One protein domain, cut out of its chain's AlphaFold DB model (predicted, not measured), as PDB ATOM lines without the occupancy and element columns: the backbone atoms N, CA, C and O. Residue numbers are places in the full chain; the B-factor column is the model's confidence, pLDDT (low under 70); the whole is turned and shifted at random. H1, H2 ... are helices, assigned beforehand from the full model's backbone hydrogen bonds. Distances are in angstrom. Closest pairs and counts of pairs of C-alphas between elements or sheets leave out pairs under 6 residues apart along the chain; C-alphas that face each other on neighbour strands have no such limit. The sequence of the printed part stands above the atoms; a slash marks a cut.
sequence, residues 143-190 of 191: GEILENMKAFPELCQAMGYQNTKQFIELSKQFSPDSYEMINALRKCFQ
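This is residues 143 to 190 of the 191 residues of the protein "Mannose-6-phosphate isomerase" of Meloidogyne enterolobii (UniProt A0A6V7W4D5). Two helices of ten residues, H3 and H4, lie side by side as a well-formed helical hairpin, and two shorter helices, H1 and H2, make a corner that comes near H3 and stays clear of H4. The contacts of that corner with H3 are few, while the hairpin itself is close along its helices. The printed part has 48 residues with four named helices, in the order H1, H2, H3, H4, and no named strand; its class is all helix. It is compact, with a radius of gyration of the C-alphas of 9.5 A, and its C-alphas span 25 by 21 by 14 A.

Find C-alpha 143 at (-14.883, 18.596, 32.325); there H1 begins, and it runs over residues 143 to 151, 12.6 A from first to last C-alpha. Past Phe 152 you come to H2, residues 153 to 158, a short helix of six residues. After Met 159 and Gly 160, look for C-alpha 161 at (1.358, 13.505, 36.514), where H3 begins; it covers residues 161 to 170 and is 14.3 A long. Residues 171 to 178 then lead to H4, residues 179 to 188, 14.6 A long, which ends at C-alpha 188 at (-3.413, 10.542, 29.900).

Look first at H1 and H2, which only just touch, with 3 pairs of C-alphas within 8 A, and touch only at the corner by their link; their closest C-alphas, those of Met 149 and Cys 156, are 5.8 A apart. They run opposite ways at a steep tilt of 69 degrees, only just short of about perpendicular. H2 is close to H3 but not clearly touching it: the closest C-alphas, those of Cys 156 and Thr 164, are 5.9 A apart, and the two run opposite ways at a steep tilt of 65 degrees. H1 is also close to H3 but not clearly touching it, with the C-alphas of Leu 146 and Ile 168 closest at 7.0 A and a steep tilt of 49 degrees, opposite ways. H3 and H4 form a hairpin and touch, with 13 pairs of C-alphas within 8 A; the closest are those of Asn 163 and Cys 188, 5.2 A apart. Their lines stand at a shallow tilt of 10 degrees, opposite ways. H4 is apart from H1 and from H2. In the backbones of H1, H2, H3 and H4, every O i to N i+4 pair is within hydrogen-bond range.

The two C-alphas farthest apart are those of Glu 154 and Tyr 179, at 25.4 A, and the outline is rounded. The links from H1 to H2 and from H2 to H3 are tight, and the link from H3 to H4, 8 residues, is short; no link is long. The printed part has no cut from residue 143 to residue 190. The mean pLDDT of the printed part of this model is 92.2, and no printed residue is under 70.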
ATOM      1  N   GLY A 143     -14.687  17.688  31.193       88.81
ATOM      2  CA  GLY A 143     -14.883  18.596  32.325       88.81
ATOM      3  C   GLY A 143     -15.181  17.855  33.624       88.81
ATOM      4  O   GLY A 143     -14.607  18.175  34.658       88.81
ATOM      5  N   GLU A 144     -15.999  16.802  33.579       92.19
ATOM      6  CA  GLU A 144     -16.244  15.963  34.757       92.19
ATOM      7  C   GLU A 144     -14.991  15.182  35.163       92.19
ATOM      8  O   GLU A 144     -14.714  15.005  36.348       92.19
ATOM      9  N   ILE A 145     -14.205  14.725  34.185       92.94
ATOM     10  CA  ILE A 145     -12.932  14.045  34.452       92.94
ATOM     11  C   ILE A 145     -11.939  15.008  35.107       92.94
ATOM     12  O   ILE A 145     -11.242  14.615  36.041       92.94
ATOM     13  N   LEU A 146     -11.904  16.268  34.671       91.44
ATOM     14  CA  LEU A 146     -11.091  17.311  35.289       91.44
ATOM     15  C   LEU A 146     -11.471  17.533  36.761       91.44
ATOM     16  O   LEU A 146     -10.583  17.618  37.608       91.44
ATOM     17  N   GLU A 147     -12.765  17.599  37.081       92.62
ATOM     18  CA  GLU A 147     -13.215  17.708  38.476       92.62
ATOM     19  C   GLU A 147     -12.815  16.475  39.300       92.62
ATOM     20  O   GLU A 147     -12.316  16.618  40.417       92.62
ATOM     21  N   ASN A 148     -12.909  15.269  38.727       94.38
ATOM     22  CA  ASN A 148     -12.423  14.052  39.386       94.38
ATOM     23  C   ASN A 148     -10.907  14.088  39.629       94.38
ATOM     24  O   ASN A 148     -10.452  13.692  40.695       94.38
ATOM     25  N   MET A 149     -10.112  14.592  38.681       92.88
ATOM     26  CA  MET A 149      -8.662  14.738  38.862       92.88
ATOM     27  C   MET A 149      -8.312  15.687  40.015       92.88
ATOM     28  O   MET A 149      -7.351  15.431  40.739       92.88
ATOM     29  N   LYS A 150      -9.086  16.764  40.206       91.12
ATOM     30  CA  LYS A 150      -8.916  17.689  41.340       91.12
ATOM     31  C   LYS A 150      -9.307  17.042  42.667       91.12
ATOM     32  O   LYS A 150      -8.638  17.268  43.670       91.12
ATOM     33  N   ALA A 151     -10.390  16.265  42.668       95.50
ATOM     34  CA  ALA A 151     -10.902  15.600  43.861       95.50
ATOM     35  C   ALA A 151     -10.045  14.399  44.300       95.50
ATOM     36  O   ALA A 151      -9.976  14.115  45.494       95.50
ATOM     37  N   PHE A 152      -9.388  13.713  43.357       95.31
ATOM     38  CA  PHE A 152      -8.672  12.455  43.591       95.31
ATOM     39  C   PHE A 152      -7.242  12.501  43.016       95.31
ATOM     40  O   PHE A 152      -7.027  12.160  41.847       95.31
ATOM     41  N   PRO A 153      -6.229  12.900  43.809       93.56
ATOM     42  CA  PRO A 153      -4.832  12.964  43.363       93.56
ATOM     43  C   PRO A 153      -4.262  11.627  42.862       93.56
ATOM     44  O   PRO A 153      -3.409  11.609  41.973       93.56
ATOM     45  N   GLU A 154      -4.758  10.498  43.369       95.56
ATOM     46  CA  GLU A 154      -4.374   9.149  42.940       95.56
ATOM     47  C   GLU A 154      -4.741   8.898  41.472       95.56
ATOM     48  O   GLU A 154      -4.015   8.205  40.757       95.56
ATOM     49  N   LEU A 155      -5.824   9.516  40.981       93.75
ATOM     50  CA  LEU A 155      -6.189   9.470  39.565       93.75
ATOM     51  C   LEU A 155      -5.129  10.173  38.711       93.75
ATOM     52  O   LEU A 155      -4.737   9.660  37.664       93.75
ATOM     53  N   CYS A 156      -4.616  11.316  39.176       94.12
ATOM     54  CA  CYS A 156      -3.533  12.025  38.497       94.12
ATOM     55  C   CYS A 156      -2.244  11.203  38.446       94.12
ATOM     56  O   CYS A 156      -1.516  11.270  37.455       94.12
ATOM     57  N   GLN A 157      -1.964  10.424  39.492       93.50
ATOM     58  CA  GLN A 157      -0.834   9.504  39.507       93.50
ATOM     59  C   GLN A 157      -1.033   8.367  38.498       93.50
ATOM     60  O   GLN A 157      -0.144   8.127  37.684       93.50
ATOM     61  N   ALA A 158      -2.199   7.714  38.510       93.38
ATOM     62  CA  ALA A 158      -2.514   6.604  37.610       93.38
ATOM     63  C   ALA A 158      -2.521   7.018  36.127       93.38
ATOM     64  O   ALA A 158      -2.121   6.245  35.265       93.38
ATOM     65  N   MET A 159      -2.946   8.247  35.835       93.50
ATOM     66  CA  MET A 159      -2.999   8.813  34.480       93.50
ATOM     67  C   MET A 159      -1.720   9.572  34.080       93.50
ATOM     68  O   MET A 159      -1.633  10.143  32.988       93.50
ATOM     69  N   GLY A 160      -0.718   9.578  34.964       93.69
ATOM     70  CA  GLY A 160       0.572  10.217  34.756       93.69
ATOM     71  C   GLY A 160       0.585  11.720  34.997       93.69
ATOM     72  O   GLY A 160       0.026  12.505  34.230       93.69
ATOM     73  N   TYR A 161       1.353  12.133  36.004       92.56
ATOM     74  CA  TYR A 161       1.358  13.505  36.514       92.56
ATOM     75  C   TYR A 161       1.646  14.587  35.459       92.56
ATOM     76  O   TYR A 161       1.051  15.661  35.481       92.56
ATOM     77  N   GLN A 162       2.556  14.327  34.513       92.81
ATOM     78  CA  GLN A 162       2.873  15.307  33.464       92.81
ATOM     79  C   GLN A 162       1.731  15.458  32.454       92.81
ATOM     80  O   GLN A 162       1.411  16.577  32.051       92.81
ATOM     81  N   ASN A 163       1.084  14.348  32.089       94.12
ATOM     82  CA  ASN A 163      -0.034  14.353  31.149       94.12
ATOM     83  C   ASN A 163      -1.246  15.054  31.768       94.12
ATOM     84  O   ASN A 163      -1.852  15.914  31.127       94.12
ATOM     85  N   THR A 164      -1.553  14.760  33.035       94.38
ATOM     86  CA  THR A 164      -2.667  15.407  33.740       94.38
ATOM     87  C   THR A 164      -2.411  16.889  33.986       94.38
ATOM     88  O   THR A 164      -3.308  17.698  33.761       94.38
ATOM     89  N   LYS A 165      -1.178  17.291  34.331       93.00
ATOM     90  CA  LYS A 165      -0.806  18.712  34.425       93.00
ATOM     91  C   LYS A 165      -1.020  19.445  33.097       93.00
ATOM     92  O   LYS A 165      -1.569  20.544  33.095       93.00
ATOM     93  N   GLN A 166      -0.618  18.845  31.974       92.81
ATOM     94  CA  GLN A 166      -0.848  19.431  30.651       92.81
ATOM     95  C   GLN A 166      -2.346  19.549  30.333       92.81
ATOM     96  O   GLN A 166      -2.783  20.582  29.830       92.81
ATOM     97  N   PHE A 167      -3.129  18.514  30.641       93.69
ATOM     98  CA  PHE A 167      -4.579  18.516  30.454       93.69
ATOM     99  C   PHE A 167      -5.269  19.624  31.270       93.69
ATOM    100  O   PHE A 167      -6.073  20.376  30.722       93.69
ATOM    101  N   ILE A 168      -4.894  19.790  32.543       93.06
ATOM    102  CA  ILE A 168      -5.407  20.853  33.425       93.06
ATOM    103  C   ILE A 168      -5.028  22.253  32.910       93.06
ATOM    104  O   ILE A 168      -5.803  23.195  33.043       93.06
ATOM    105  N   GLU A 169      -3.845  22.430  32.319       93.88
ATOM    106  CA  GLU A 169      -3.462  23.733  31.761       93.88
ATOM    107  C   GLU A 169      -4.286  24.076  30.512       93.88
ATOM    108  O   GLU A 169      -4.770  25.201  30.373       93.88
ATOM    109  N   LEU A 170      -4.502  23.092  29.631       94.12
ATOM    110  CA  LEU A 170      -5.327  23.253  28.431       94.12
ATOM    111  C   LEU A 170      -6.793  23.546  28.770       94.12
ATOM    112  O   LEU A 170      -7.432  24.325  28.061       94.12
ATOM    113  N   SER A 171      -7.306  23.021  29.885       93.56
ATOM    114  CA  SER A 171      -8.691  23.266  30.304       93.56
ATOM    115  C   SER A 171      -8.988  24.729  30.642       93.56
ATOM    116  O   SER A 171     -10.150  25.097  30.785       93.56
ATOM    117  N   LYS A 172      -7.961  25.569  30.817       93.62
ATOM    118  CA  LYS A 172      -8.120  27.018  31.023       93.62
ATOM    119  C   LYS A 172      -8.348  27.778  29.714       93.62
ATOM    120  O   LYS A 172      -8.774  28.927  29.752       93.62
ATOM    121  N   GLN A 173      -8.005  27.169  28.580       94.44
ATOM    122  CA  GLN A 173      -7.998  27.804  27.259       94.44
ATOM    123  C   GLN A 173      -9.095  27.254  26.346       94.44
ATOM    124  O   GLN A 173      -9.606  27.979  25.495       94.44
ATOM    125  N   PHE A 174      -9.462  25.985  26.525       94.19
ATOM    126  CA  PHE A 174     -10.398  25.275  25.662       94.19
ATOM    127  C   PHE A 174     -11.640  24.821  26.426       94.19
ATOM    128  O   PHE A 174     -11.589  24.566  27.631       94.19
ATOM    129  N   SER A 175     -12.762  24.692  25.714       90.25
ATOM    130  CA  SER A 175     -13.960  24.082  26.287       90.25
ATOM    131  C   SER A 175     -13.702  22.600  26.592       90.25
ATOM    132  O   SER A 175     -12.963  21.946  25.853       90.25
ATOM    133  N   PRO A 176     -14.308  22.028  27.647       85.06
ATOM    134  CA  PRO A 176     -13.999  20.658  28.046       85.06
ATOM    135  C   PRO A 176     -14.270  19.603  26.964       85.06
ATOM    136  O   PRO A 176     -13.539  18.626  26.871       85.06
ATOM    137  N   ASP A 177     -15.261  19.823  26.103       83.69
ATOM    138  CA  ASP A 177     -15.609  18.889  25.026       83.69
ATOM    139  C   ASP A 177     -14.913  19.218  23.691       83.69
ATOM    140  O   ASP A 177     -15.287  18.697  22.640       83.69
ATOM    141  N   SER A 178     -13.898  20.093  23.705       91.31
ATOM    142  CA  SER A 178     -13.135  20.430  22.504       91.31
ATOM    143  C   SER A 178     -12.247  19.272  22.039       91.31
ATOM    144  O   SER A 178     -11.841  18.390  22.806       91.31
ATOM    145  N   TYR A 179     -11.886  19.302  20.757       90.50
ATOM    146  CA  TYR A 179     -10.968  18.330  20.166       90.50
ATOM    147  C   TYR A 179      -9.600  18.319  20.870       90.50
ATOM    148  O   TYR A 179      -9.019  17.256  21.098       90.50
ATOM    149  N   GLU A 180      -9.097  19.490  21.263       93.56
ATOM    150  CA  GLU A 180      -7.847  19.663  22.006       93.56
ATOM    151  C   GLU A 180      -7.912  18.984  23.374       93.56
ATOM    152  O   GLU A 180      -6.996  18.233  23.725       93.56
ATOM    153  N   MET A 181      -9.010  19.185  24.110       91.81
ATOM    154  CA  MET A 181      -9.220  18.570  25.420       91.81
ATOM    155  C   MET A 181      -9.329  17.049  25.322       91.81
ATOM    156  O   MET A 181      -8.641  16.339  26.057       91.81
ATOM    157  N   ILE A 182     -10.099  16.529  24.362       90.06
ATOM    158  CA  ILE A 182     -10.220  15.082  24.124       90.06
ATOM    159  C   ILE A 182      -8.862  14.470  23.746       90.06
ATOM    160  O   ILE A 182      -8.500  13.391  24.223       90.06
ATOM    161  N   ASN A 183      -8.072  15.149  22.913       91.31
ATOM    162  CA  ASN A 183      -6.740  14.680  22.530       91.31
ATOM    163  C   ASN A 183      -5.750  14.686  23.698       91.31
ATOM    164  O   ASN A 183      -4.963  13.747  23.830       91.31
ATOM    165  N   ALA A 184      -5.767  15.725  24.532       92.50
ATOM    166  CA  ALA A 184      -4.936  15.795  25.728       92.50
ATOM    167  C   ALA A 184      -5.322  14.699  26.731       92.50
ATOM    168  O   ALA A 184      -4.451  13.999  27.249       92.50
ATOM    169  N   LEU A 185      -6.623  14.471  26.914       92.44
ATOM    170  CA  LEU A 185      -7.134  13.387  27.740       92.44
ATOM    171  C   LEU A 185      -6.702  12.013  27.209       92.44
ATOM    172  O   LEU A 185      -6.285  11.164  27.992       92.44
ATOM    173  N   ARG A 186      -6.708  11.794  25.886       92.00
ATOM    174  CA  ARG A 186      -6.233  10.532  25.288       92.00
ATOM    175  C   ARG A 186      -4.801  10.198  25.708       92.00
ATOM    176  O   ARG A 186      -4.527   9.044  26.018       92.00
ATOM    177  N   LYS A 187      -3.904  11.187  25.762       92.75
ATOM    178  CA  LYS A 187      -2.509  10.982  26.199       92.75
ATOM    179  C   LYS A 187      -2.415  10.527  27.656       92.75
ATOM    180  O   LYS A 187      -1.517   9.771  28.008       92.75
ATOM    181  N   CYS A 188      -3.353  10.951  28.499       92.06
ATOM    182  CA  CYS A 188      -3.413  10.542  29.900       92.06
ATOM    183  C   CYS A 188      -3.740   9.042  30.070       92.06
ATOM    184  O   CYS A 188      -3.418   8.466  31.100       92.06
ATOM    185  N   PHE A 189      -4.330   8.395  29.059       86.38
ATOM    186  CA  PHE A 189      -4.659   6.960  29.064       86.38
ATOM    187  C   PHE A 189      -3.614   6.068  28.369       86.38
ATOM    188  O   PHE A 189      -3.854   4.878  28.192       86.38
ATOM    189  N   GLN A 190      -2.481   6.626  27.933       83.50
ATOM    190  CA  GLN A 190      -1.434   5.915  27.179       83.50
ATOM    191  C   GLN A 190      -0.153   5.659  27.999       83.50
ATOM    192  O   GLN A 190       0.896   5.421  27.404       83.50
TER     193      GLN A 190